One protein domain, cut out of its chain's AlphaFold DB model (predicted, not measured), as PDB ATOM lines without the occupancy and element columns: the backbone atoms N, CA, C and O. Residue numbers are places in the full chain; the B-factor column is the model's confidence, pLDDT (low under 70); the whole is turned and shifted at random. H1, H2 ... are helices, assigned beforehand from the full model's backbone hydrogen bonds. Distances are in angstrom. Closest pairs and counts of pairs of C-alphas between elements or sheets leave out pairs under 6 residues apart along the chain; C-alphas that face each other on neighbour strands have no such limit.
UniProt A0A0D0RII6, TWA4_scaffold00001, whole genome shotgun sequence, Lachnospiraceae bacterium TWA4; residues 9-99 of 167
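Overview. This is residues 9 to 99 of the 167 residues of an uncharacterized protein of Lachnospiraceae bacterium TWA4 (UniProt A0A0D0RII6). The long helix H3 makes the core, with H1, H2 and H5 packed round it, crossing it steeply, and short H4 on it too. Residues 33 to 39 and 94 to 99 stick out. The 91 printed residues hold five helices, H1 to H5 in order, and no named strand: all helix, compact, radius of gyration of the C-alphas 13.5 A, spans 41 by 35 by 22 A.

Along the chain. H3, residues 45 to 62, is 26.0 A long, from (243.179, 199.467, 290.383). H5, residues 82 to 97, measures 21.4 A and ends at (267.237, 200.223, 277.514). H1 is residues 9 to 17, H2 21 to 32, H4 70 to 74.

Arrangement. H3 is the hub. Its residues 54 to 61 touch H1, closest C-alphas Val 57 and Tyr 13, 6.7 A; 47 to 54 touch H2, Ser 47 and Leu 28, 6.4 A; 52 to 56 touch H4, Tyr 56 and Pro 70, 6.0 A. H5 touches H3 with residues 82 to 89, at 54 degrees, a steep tilt. Every O i to N i+4 pair is within hydrogen-bond range in H1 to H4; in H5, 10 of 12.

Size, cuts and confidence. The printed part has no cut. H2 to H3 is a long link. pLDDT is under 70 at residues 33 to 46 and 95 to 99.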
ATOM      1  N   ILE A   9     261.906 190.383 277.390       88.19
ATOM      2  CA  ILE A   9     260.785 190.766 278.256       88.19
ATOM      3  C   ILE A   9     259.691 191.555 277.528       88.19
ATOM      4  O   ILE A   9     258.530 191.185 277.707       88.19
ATOM      5  N   PRO A  10     259.984 192.553 276.661       87.25
ATOM      6  CA  PRO A  10     258.933 193.245 275.915       87.25
ATOM      7  C   PRO A  10     258.083 192.285 275.080       87.25
ATOM      8  O   PRO A  10     256.860 192.413 275.023       87.25
ATOM      9  N   ARG A  11     258.724 191.285 274.458       85.56
ATOM     10  CA  ARG A  11     258.041 190.278 273.641       85.56
ATOM     11  C   ARG A  11     257.158 189.377 274.497       85.56
ATOM     12  O   ARG A  11     256.004 189.158 274.142       85.56
ATOM     13  N   ILE A  12     257.684 188.878 275.615       88.75
ATOM     14  CA  ILE A  12     256.946 187.996 276.529       88.75
ATOM     15  C   ILE A  12     255.743 188.730 277.128       88.75
ATOM     16  O   ILE A  12     254.635 188.201 277.099       88.75
ATOM     17  N   TYR A  13     255.938 189.959 277.609       90.44
ATOM     18  CA  TYR A  13     254.872 190.778 278.184       90.44
ATOM     19  C   TYR A  13     253.759 191.049 277.161       90.44
ATOM     20  O   TYR A  13     252.581 190.840 277.449       90.44
ATOM     21  N   ARG A  14     254.131 191.395 275.920       87.69
ATOM     22  CA  ARG A  14     253.178 191.601 274.819       87.69
ATOM     23  C   ARG A  14     252.406 190.337 274.453       87.69
ATOM     24  O   ARG A  14     251.225 190.422 274.144       87.69
ATOM     25  N   MET A  15     253.049 189.172 274.471       87.88
ATOM     26  CA  MET A  15     252.376 187.903 274.183       87.88
ATOM     27  C   MET A  15     251.442 187.469 275.314       87.88
ATOM     28  O   MET A  15     250.384 186.922 275.027       87.88
ATOM     29  N   LYS A  16     251.822 187.708 276.576       88.06
ATOM     30  CA  LYS A  16     251.058 187.253 277.744       88.06
ATOM     31  C   LYS A  16     249.872 188.162 278.076       88.06
ATOM     32  O   LYS A  16     248.815 187.652 278.419       88.06
ATOM     33  N   PHE A  17     250.048 189.477 277.968       89.56
ATOM     34  CA  PHE A  17     249.048 190.460 278.402       89.56
ATOM     35  C   PHE A  17     248.482 191.307 277.262       89.56
ATOM     36  O   PHE A  17     247.626 192.147 277.504       89.56
ATOM     37  N   HIS A  18     248.961 191.130 276.024       88.19
ATOM     38  CA  HIS A  18     248.562 191.944 274.863       88.19
ATOM     39  C   HIS A  18     248.774 193.454 275.055       88.19
ATOM     40  O   HIS A  18     248.121 194.278 274.417       88.19
ATOM     41  N   ARG A  19     249.729 193.817 275.915       87.56
ATOM     42  CA  ARG A  19     250.057 195.195 276.284       87.56
ATOM     43  C   ARG A  19     251.508 195.528 275.986       87.56
ATOM     44  O   ARG A  19     252.338 194.651 275.746       87.56
ATOM     45  N   ASP A  20     251.806 196.819 275.979       86.31
ATOM     46  CA  ASP A  20     253.157 197.311 275.769       86.31
ATOM     47  C   ASP A  20     253.785 197.721 277.104       86.31
ATOM     48  O   ASP A  20     253.336 198.669 277.747       86.31
ATOM     49  N   ILE A  21     254.843 197.004 277.498       87.56
ATOM     50  CA  ILE A  21     255.533 197.223 278.772       87.56
ATOM     51  C   ILE A  21     256.113 198.637 278.895       87.56
ATOM     52  O   ILE A  21     256.170 199.172 279.996       87.56
ATOM     53  N   TYR A  22     256.509 199.272 277.784       82.88
ATOM     54  CA  TYR A  22     257.068 200.623 277.808       82.88
ATOM     55  C   TYR A  22     255.993 201.652 278.135       82.88
ATOM     56  O   TYR A  22     256.219 202.557 278.936       82.88
ATOM     57  N   LYS A  23     254.808 201.503 277.532       85.44
ATOM     58  CA  LYS A  23     253.670 202.385 277.818       85.44
ATOM     59  C   LYS A  23     253.198 202.222 279.258       85.44
ATOM     60  O   LYS A  23     252.920 203.223 279.913       85.44
ATOM     61  N   ASP A  24     253.150 200.983 279.735       88.31
ATOM     62  CA  ASP A  24     252.700 200.674 281.089       88.31
ATOM     63  C   ASP A  24     253.699 201.189 282.140       88.31
ATOM     64  O   ASP A  24     253.292 201.868 283.078       88.31
ATOM     65  N   LEU A  25     255.010 200.987 281.950       85.25
ATOM     66  CA  LEU A  25     256.040 201.544 282.842       85.25
ATOM     67  C   LEU A  25     256.002 203.077 282.892       85.25
ATOM     68  O   LEU A  25     256.040 203.647 283.980       85.25
ATOM     69  N   ALA A  26     255.871 203.747 281.743       82.94
ATOM     70  CA  ALA A  26     255.790 205.209 281.688       82.94
ATOM     71  C   ALA A  26     254.512 205.752 282.358       82.94
ATOM     72  O   ALA A  26     254.532 206.808 282.994       82.94
ATOM     73  N   ALA A  27     253.390 205.035 282.231       83.69
ATOM     74  CA  ALA A  27     252.147 205.386 282.908       83.69
ATOM     75  C   ALA A  27     252.276 205.240 284.432       83.69
ATOM     76  O   ALA A  27     251.855 206.140 285.160       83.69
ATOM     77  N   LEU A  28     252.904 204.157 284.902       82.31
ATOM     78  CA  LEU A  28     253.153 203.906 286.325       82.31
ATOM     79  C   LEU A  28     254.108 204.929 286.942       82.31
ATOM     80  O   LEU A  28     253.833 205.455 288.018       82.31
ATOM     81  N   GLU A  29     255.196 205.262 286.246       80.06
ATOM     82  CA  GLU A  29     256.142 206.292 286.679       80.06
ATOM     83  C   GLU A  29     255.445 207.649 286.841       80.06
ATOM     84  O   GLU A  29     255.570 208.306 287.874       80.06
ATOM     85  N   LYS A  30     254.619 208.038 285.862       80.00
ATOM     86  CA  LYS A  30     253.843 209.282 285.918       80.00
ATOM     87  C   LYS A  30     252.774 209.272 287.013       80.00
ATOM     88  O   LYS A  30     252.458 210.332 287.551       80.00
ATOM     89  N   ALA A  31     252.182 208.116 287.306       75.38
ATOM     90  CA  ALA A  31     251.182 207.975 288.360       75.38
ATOM     91  C   ALA A  31     251.791 208.169 289.758       75.38
ATOM     92  O   ALA A  31     251.127 208.717 290.632       75.38
ATOM     93  N   ILE A  32     253.053 207.775 289.950       71.06
ATOM     94  CA  ILE A  32     253.755 207.891 291.236       71.06
ATOM     95  C   ILE A  32     254.514 209.214 291.373       71.06
ATOM     96  O   ILE A  32     254.542 209.771 292.462       71.06
ATOM     97  N   GLY A  33     255.067 209.765 290.287       63.59
ATOM     98  CA  GLY A  33     255.812 211.032 290.300       63.59
ATOM     99  C   GLY A  33     254.961 212.304 290.445       63.59
ATOM    100  O   GLY A  33     255.509 213.401 290.522       63.59
ATOM    101  N   LYS A  34     253.625 212.202 290.473       56.03
ATOM    102  CA  LYS A  34     252.740 213.331 290.809       56.03
ATOM    103  C   LYS A  34     252.644 213.479 292.331       56.03
ATOM    104  O   LYS A  34     251.625 213.138 292.920       56.03
ATOM    105  N   GLU A  35     253.703 213.987 292.952       48.91
ATOM    106  CA  GLU A  35     253.779 214.170 294.411       48.91
ATOM    107  C   GLU A  35     253.228 215.511 294.945       48.91
ATOM    108  O   GLU A  35     253.176 215.674 296.156       48.91
ATOM    109  N   ASP A  36     252.718 216.434 294.117       45.47
ATOM    110  CA  ASP A  36     252.384 217.797 294.596       45.47
ATOM    111  C   ASP A  36     250.891 218.163 294.708       45.47
ATOM    112  O   ASP A  36     250.576 219.318 294.974       45.47
ATOM    113  N   ASN A  37     249.942 217.233 294.554       44.09
ATOM    114  CA  ASN A  37     248.539 217.529 294.884       44.09
ATOM    115  C   ASN A  37     247.984 216.504 295.869       44.09
ATOM    116  O   ASN A  37     248.091 215.300 295.658       44.09
ATOM    117  N   GLU A  38     247.395 217.030 296.941       44.56
ATOM    118  CA  GLU A  38     247.025 216.435 298.233       44.56
ATOM    119  C   GLU A  38     246.056 215.233 298.217       44.56
ATOM    120  O   GLU A  38     245.524 214.857 299.258       44.56
ATOM    121  N   GLU A  39     245.883 214.543 297.094       47.03
ATOM    122  CA  GLU A  39     245.144 213.283 297.022       47.03
ATOM    123  C   GLU A  39     246.104 212.103 296.881       47.03
ATOM    124  O   GLU A  39     246.222 211.440 295.848       47.03
ATOM    125  N   LYS A  40     246.803 211.829 297.988       48.00
ATOM    126  CA  LYS A  40     247.442 210.533 298.221       48.00
ATOM    127  C   LYS A  40     246.400 209.448 297.936       48.00
ATOM    128  O   LYS A  40     245.388 209.403 298.631       48.00
ATOM    129  N   SER A  41     246.692 208.544 296.996       47.44
ATOM    130  CA  SER A  41     245.923 207.323 296.655       47.44
ATOM    131  C   SER A  41     244.977 207.382 295.443       47.44
ATOM    132  O   SER A  41     243.918 206.770 295.478       47.44
ATOM    133  N   ASN A  42     245.364 208.004 294.325       53.16
ATOM    134  CA  ASN A  42     244.764 207.659 293.020       53.16
ATOM    135  C   ASN A  42     245.667 206.717 292.200       53.16
ATOM    136  O   ASN A  42     245.804 206.841 290.983       53.16
ATOM    137  N   LEU A  43     246.319 205.766 292.880       60.28
ATOM    138  CA  LEU A  43     246.856 204.583 292.208       60.28
ATOM    139  C   LEU A  43     245.640 203.726 291.844       60.28
ATOM    140  O   LEU A  43     245.109 202.996 292.675       60.28
ATOM    141  N   ASP A  44     245.146 203.934 290.625       65.62
ATOM    142  CA  ASP A  44     243.987 203.228 290.085       65.62
ATOM    143  C   ASP A  44     244.213 201.708 290.154       65.62
ATOM    144  O   ASP A  44     245.347 201.237 290.014       65.62
ATOM    145  N   LEU A  45     243.142 200.934 290.332       64.44
ATOM    146  CA  LEU A  45     243.179 199.467 290.383       64.44
ATOM    147  C   LEU A  45     243.913 198.895 289.155       64.44
ATOM    148  O   LEU A  45     244.701 197.958 289.249       64.44
ATOM    149  N   PHE A  46     243.727 199.555 288.009       66.62
ATOM    150  CA  PHE A  46     244.392 199.253 286.745       66.62
ATOM    151  C   PHE A  46     245.919 199.452 286.783       66.62
ATOM    152  O   PHE A  46     246.664 198.743 286.108       66.62
ATOM    153  N   SER A  47     246.406 200.410 287.575       79.38
ATOM    154  CA  SER A  47     247.840 200.647 287.785       79.38
ATOM    155  C   SER A  47     248.458 199.594 288.710       79.38
ATOM    156  O   SER A  47     249.604 199.201 288.498       79.38
ATOM    157  N   LEU A  48     247.706 199.076 289.689       83.75
ATOM    158  CA  LEU A  48     248.157 197.933 290.494       83.75
ATOM    159  C   LEU A  48     248.359 196.691 289.624       83.75
ATOM    160  O   LEU A  48     249.443 196.113 289.625       83.75
ATOM    161  N   GLU A  49     247.359 196.358 288.806       84.75
ATOM    162  CA  GLU A  49     247.404 195.197 287.916       84.75
ATOM    163  C   GLU A  49     248.590 195.275 286.933       84.75
ATOM    164  O   GLU A  49     249.316 194.304 286.719       84.75
ATOM    165  N   MET A  50     248.843 196.455 286.353       88.56
ATOM    166  CA  MET A  50     250.017 196.681 285.499       88.56
ATOM    167  C   MET A  50     251.322 196.402 286.230       88.56
ATOM    168  O   MET A  50     252.200 195.717 285.704       88.56
ATOM    169  N   PHE A  51     251.464 196.964 287.427       89.19
ATOM    170  CA  PHE A  51     252.671 196.818 288.216       89.19
ATOM    171  C   PHE A  51     252.925 195.347 288.574       89.19
ATOM    172  O   PHE A  51     254.039 194.858 288.382       89.19
ATOM    173  N   GLU A  52     251.892 194.630 289.016       89.12
ATOM    174  CA  GLU A  52     251.949 193.203 289.341       89.12
ATOM    175  C   GLU A  52     252.366 192.361 288.131       89.12
ATOM    176  O   GLU A  52     253.281 191.539 288.224       89.12
ATOM    177  N   ASN A  53     251.774 192.622 286.963       90.62
ATOM    178  CA  ASN A  53     252.099 191.920 285.724       90.62
ATOM    179  C   ASN A  53     253.548 192.159 285.275       90.62
ATOM    180  O   ASN A  53     254.236 191.224 284.850       90.62
ATOM    181  N   ILE A  54     254.037 193.398 285.379       90.19
ATOM    182  CA  ILE A  54     255.424 193.743 285.045       90.19
ATOM    183  C   ILE A  54     256.383 193.051 286.012       90.19
ATOM    184  O   ILE A  54     257.337 192.395 285.577       90.19
ATOM    185  N   ALA A  55     256.111 193.158 287.314       90.31
ATOM    186  CA  ALA A  55     256.915 192.535 288.351       90.31
ATOM    187  C   ALA A  55     256.993 191.018 288.144       90.31
ATOM    188  O   ALA A  55     258.093 190.465 288.136       90.31
ATOM    189  N   TYR A  56     255.860 190.366 287.872       91.00
ATOM    190  CA  TYR A  56     255.781 188.934 287.605       91.00
ATOM    191  C   TYR A  56     256.657 188.512 286.418       91.00
ATOM    192  O   TYR A  56     257.419 187.549 286.516       91.00
ATOM    193  N   VAL A  57     256.588 189.221 285.285       90.69
ATOM    194  CA  VAL A  57     257.379 188.849 284.097       90.69
ATOM    195  C   VAL A  57     258.871 189.017 284.357       90.69
ATOM    196  O   VAL A  57     259.652 188.132 284.002       90.69
ATOM    197  N   MET A  58     259.278 190.114 285.001       89.56
ATOM    198  CA  MET A  58     260.686 190.353 285.341       89.56
ATOM    199  C   MET A  58     261.207 189.363 286.390       89.56
ATOM    200  O   MET A  58     262.372 188.966 286.336       89.56
ATOM    201  N   ALA A  59     260.349 188.934 287.315       90.06
ATOM    202  CA  ALA A  59     260.660 187.923 288.315       90.06
ATOM    203  C   ALA A  59     260.830 186.544 287.680       90.06
ATOM    204  O   ALA A  59     261.872 185.910 287.835       90.06
ATOM    205  N   LYS A  60     259.841 186.099 286.895       89.19
ATOM    206  CA  LYS A  60     259.869 184.804 286.201       89.19
ATOM    207  C   LYS A  60     261.049 184.686 285.244       89.19
ATOM    208  O   LYS A  60     261.583 183.602 285.027       89.19
ATOM    209  N   HIS A  61     261.473 185.806 284.667       87.31
ATOM    210  CA  HIS A  61     262.653 185.833 283.818       87.31
ATOM    211  C   HIS A  61     263.976 185.771 284.603       87.31
ATOM    212  O   HIS A  61     264.995 185.363 284.046       87.31
ATOM    213  N   ALA A  62     263.980 186.161 285.880       87.31
ATOM    214  CA  ALA A  62     265.121 185.976 286.774       87.31
ATOM    215  C   ALA A  62     265.206 184.535 287.293       87.31
ATOM    216  O   ALA A  62     266.298 183.979 287.369       87.31
ATOM    217  N   ASN A  63     264.059 183.927 287.608       86.44
ATOM    218  CA  ASN A  63     263.984 182.584 288.167       86.44
ATOM    219  C   ASN A  63     262.868 181.757 287.510       86.44
ATOM    220  O   ASN A  63     261.682 182.054 287.657       86.44
ATOM    221  N   ALA A  64     263.261 180.674 286.836       84.25
ATOM    222  CA  ALA A  64     262.339 179.757 286.169       84.25
ATOM    223  C   ALA A  64     261.478 178.926 287.141       84.25
ATOM    224  O   ALA A  64     260.492 178.339 286.706       84.25
ATOM    225  N   SER A  65     261.826 178.884 288.433       85.44
ATOM    226  CA  SER A  65     261.072 178.162 289.467       85.44
ATOM    227  C   SER A  65     259.795 178.879 289.921       85.44
ATOM    228  O   SER A  65     259.050 178.323 290.721       85.44
ATOM    229  N   ILE A  66     259.547 180.106 289.449       86.25
ATOM    230  CA  ILE A  66     258.356 180.889 289.802       86.25
ATOM    231  C   ILE A  66     257.093 180.288 289.153       86.25
ATOM    232  O   ILE A  66     257.154 179.887 287.983       86.25
ATOM    233  N   PRO A  67     255.943 180.272 289.861       85.62
ATOM    234  CA  PRO A  67     254.672 179.764 289.348       85.62
ATOM    235  C   PRO A  67     254.230 180.329 287.989       85.62
ATOM    236  O   PRO A  67     254.656 181.392 287.518       85.62
ATOM    237  N   ASN A  68     253.342 179.602 287.305       84.44
ATOM    238  CA  ASN A  68     252.907 179.960 285.950       84.44
ATOM    239  C   ASN A  68     251.846 181.069 285.899       84.44
ATOM    240  O   ASN A  68     251.680 181.702 284.844       84.44
ATOM    241  N   THR A  69     251.207 181.354 287.029       85.88
ATOM    242  CA  THR A  69     250.199 182.401 287.181       85.88
ATOM    243  C   THR A  69     250.733 183.539 288.065       85.88
ATOM    244  O   THR A  69     251.524 183.291 288.976       85.88
ATOM    245  N   PRO A  70     250.369 184.804 287.776       85.69
ATOM    246  CA  PRO A  70     250.707 185.930 288.647       85.69
ATOM    247  C   PRO A  70     250.091 185.802 290.043       85.69
ATOM    248  O   PRO A  70     250.754 186.129 291.014       85.69
ATOM    249  N   GLU A  71     248.872 185.271 290.136       86.25
ATOM    250  CA  GLU A  71     248.116 185.094 291.387       86.25
ATOM    251  C   GLU A  71     248.852 184.189 292.386       86.25
ATOM    252  O   GLU A  71     249.137 184.616 293.499       86.25
ATOM    253  N   GLU A  72     249.253 182.982 291.964       87.31
ATOM    254  CA  GLU A  72     250.000 182.040 292.819       87.31
ATOM    255  C   GLU A  72     251.344 182.615 293.263       87.31
ATOM    256  O   GLU A  72     251.815 182.346 294.364       87.31
ATOM    257  N   TRP A  73     251.970 183.413 292.399       88.44
ATOM    258  CA  TRP A  73     253.225 184.068 292.721       88.44
ATOM    259  C   TRP A  73     253.035 185.221 293.723       88.44
ATOM    260  O   TRP A  73     253.884 185.415 294.589       88.44
ATOM    261  N   LEU A  74     251.933 185.971 293.641       86.31
ATOM    262  CA  LEU A  74     251.619 187.054 294.577       86.31
ATOM    263  C   LEU A  74     251.214 186.531 295.962       86.31
ATOM    264  O   LEU A  74     251.579 187.159 296.956       86.31
ATOM    265  N   ASP A  75     250.554 185.372 296.040       87.12
ATOM    266  CA  ASP A  75     250.179 184.712 297.304       87.12
ATOM    267  C   ASP A  75     251.391 184.362 298.191       87.12
ATOM    268  O   ASP A  75     251.268 184.240 299.411       87.12
ATOM    269  N   GLU A  76     252.591 184.246 297.611       84.94
ATOM    270  CA  GLU A  76     253.834 184.036 298.364       84.94
ATOM    271  C   GLU A  76     254.258 185.277 299.181       84.94
ATOM    272  O   GLU A  76     255.103 185.176 300.079       84.94
ATOM    273  N   PHE A  77     253.688 186.456 298.900       82.56
ATOM    274  CA  PHE A  77     254.040 187.719 299.549       82.56
ATOM    275  C   PHE A  77     252.951 188.187 300.515       82.56
ATOM    276  O   PHE A  77     251.838 188.516 300.128       82.56
ATOM    277  N   ASN A  78     253.314 188.362 301.789       75.94
ATOM    278  CA  ASN A  78     252.399 188.920 302.795       75.94
ATOM    279  C   ASN A  78     252.141 190.433 302.587       75.94
ATOM    280  O   ASN A  78     251.156 190.995 303.059       75.94
ATOM    281  N   THR A  79     253.053 191.140 301.911       74.81
ATOM    282  CA  THR A  79     252.898 192.550 301.524       74.81
ATOM    283  C   THR A  79     253.756 192.827 300.296       74.81
ATOM    284  O   THR A  79     254.965 192.589 300.320       74.81
ATOM    285  N   PHE A  80     253.149 193.362 299.236       81.94
ATOM    286  CA  PHE A  80     253.849 193.703 297.999       81.94
ATOM    287  C   PHE A  80     253.821 195.221 297.766       81.94
ATOM    288  O   PHE A  80     252.882 195.785 297.212       81.94
ATOM    289  N   SER A  81     254.845 195.919 298.272       79.50
ATOM    290  CA  SER A  81     254.888 197.387 298.270       79.50
ATOM    291  C   SER A  81     255.370 197.969 296.935       79.50
ATOM    292  O   SER A  81     256.569 197.996 296.649       79.50
ATOM    293  N   ILE A  82     254.438 198.541 296.170       81.25
ATOM    294  CA  ILE A  82     254.681 199.188 294.865       81.25
ATOM    295  C   ILE A  82     255.806 200.228 294.935       81.25
ATOM    296  O   ILE A  82     256.729 200.196 294.126       81.25
ATOM    297  N   TYR A  83     255.782 201.107 295.939       79.62
ATOM    298  CA  TYR A  83     256.759 202.194 296.094       79.62
ATOM    299  C   TYR A  83     258.202 201.719 296.289       79.62
ATOM    300  O   TYR A  83     259.135 202.452 295.979       79.62
ATOM    301  N   GLN A  84     258.406 200.505 296.797       81.19
ATOM    302  CA  GLN A  84     259.746 199.948 296.990       81.19
ATOM    303  C   GLN A  84     260.218 199.177 295.761       81.19
ATOM    304  O   GLN A  84     261.397 199.203 295.406       81.19
ATOM    305  N   VAL A  85     259.296 198.469 295.114       86.12
ATOM    306  CA  VAL A  85     259.620 197.561 294.016       86.12
ATOM    307  C   VAL A  85     259.693 198.307 292.687       86.12
ATOM    308  O   VAL A  85     260.634 198.084 291.928       86.12
ATOM    309  N   LEU A  86     258.758 199.220 292.404       84.06
ATOM    310  CA  LEU A  86     258.686 199.897 291.110       84.06
ATOM    311  C   LEU A  86     259.961 200.685 290.761       84.06
ATOM    312  O   LEU A  86     260.458 200.482 289.652       84.06
ATOM    313  N   PRO A  87     260.559 201.504 291.654       83.81
ATOM    314  CA  PRO A  87     261.804 202.202 291.328       83.81
ATOM    315  C   PRO A  87     262.929 201.237 290.939       83.81
ATOM    316  O   PRO A  87     263.715 201.518 290.037       83.81
ATOM    317  N   LYS A  88     262.969 200.053 291.565       85.50
ATOM    318  CA  LYS A  88     263.945 199.003 291.261       85.50
ATOM    319  C   LYS A  88     263.693 198.366 289.889       85.50
ATOM    320  O   LYS A  88     264.650 198.095 289.168       85.50
ATOM    321  N   LEU A  89     262.427 198.157 289.511       86.50
ATOM    322  CA  LEU A  89     262.051 197.678 288.172       86.50
ATOM    323  C   LEU A  89     262.441 198.692 287.094       86.50
ATOM    324  O   LEU A  89     263.081 198.309 286.117       86.50
ATOM    325  N   ILE A  90     262.122 199.975 287.301       83.69
ATOM    326  CA  ILE A  90     262.477 201.067 286.382       83.69
ATOM    327  C   ILE A  90     263.996 201.176 286.248       83.69
ATOM    328  O   ILE A  90     264.498 201.278 285.135       83.69
ATOM    329  N   GLN A  91     264.742 201.095 287.350       84.75
ATOM    330  CA  GLN A  91     266.203 201.146 287.321       84.75
ATOM    331  C   GLN A  91     266.802 199.986 286.513       84.75
ATOM    332  O   GLN A  91     267.626 200.210 285.627       84.75
ATOM    333  N   LEU A  92     266.379 198.749 286.791       84.69
ATOM    334  CA  LEU A  92     266.846 197.563 286.065       84.69
ATOM    335  C   LEU A  92     266.475 197.622 284.584       84.69
ATOM    336  O   LEU A  92     267.258 197.218 283.726       84.69
ATOM    337  N   TRP A  93     265.288 198.137 284.279       80.38
ATOM    338  CA  TRP A  93     264.844 198.337 282.911       80.38
ATOM    339  C   TRP A  93     265.649 199.419 282.194       80.38
ATOM    340  O   TRP A  93     266.112 199.196 281.080       80.38
ATOM    341  N   GLY A  94     265.868 200.565 282.841       72.50
ATOM    342  CA  GLY A  94     266.637 201.686 282.308       72.50
ATOM    343  C   GLY A  94     268.069 201.291 281.957       72.50
ATOM    344  O   GLY A  94     268.547 201.653 280.886       72.50
ATOM    345  N   LEU A  95     268.713 200.468 282.792       61.03
ATOM    346  CA  LEU A  95     270.036 199.906 282.499       61.03
ATOM    347  C   LEU A  95     270.043 199.033 281.235       61.03
ATOM    348  O   LEU A  95     271.009 199.050 280.482       61.03
ATOM    349  N   ASN A  96     268.957 198.309 280.969       61.50
ATOM    350  CA  ASN A  96     268.832 197.510 279.754       61.50
ATOM    351  C   ASN A  96     268.486 198.342 278.514       61.50
ATOM    352  O   ASN A  96     269.005 198.065 277.437       61.50
ATOM    353  N   VAL A  97     267.637 199.361 278.643       61.41
ATOM    354  CA  VAL A  97     267.237 200.223 277.514       61.41
ATOM    355  C   VAL A  97     268.370 201.159 277.081       61.41
ATOM    356  O   VAL A  97     268.473 201.485 275.906       61.41
ATOM    357  N   GLN A  98     269.281 201.539 277.984       53.91
ATOM    358  CA  GLN A  98     270.453 202.362 277.651       53.91
ATOM    359  C   GLN A  98     271.428 201.715 276.648       53.91
ATOM    360  O   GLN A  98     272.309 202.408 276.144       53.91
ATOM    361  N   THR A  99     271.281 200.421 276.337       48.56
ATOM    362  CA  THR A  99     272.084 199.759 275.293       48.56
ATOM    363  C   THR A  99     271.524 199.896 273.876       48.56
ATOM    364  O   THR A  99     272.220 199.536 272.928       48.56
TER     365      THR A  99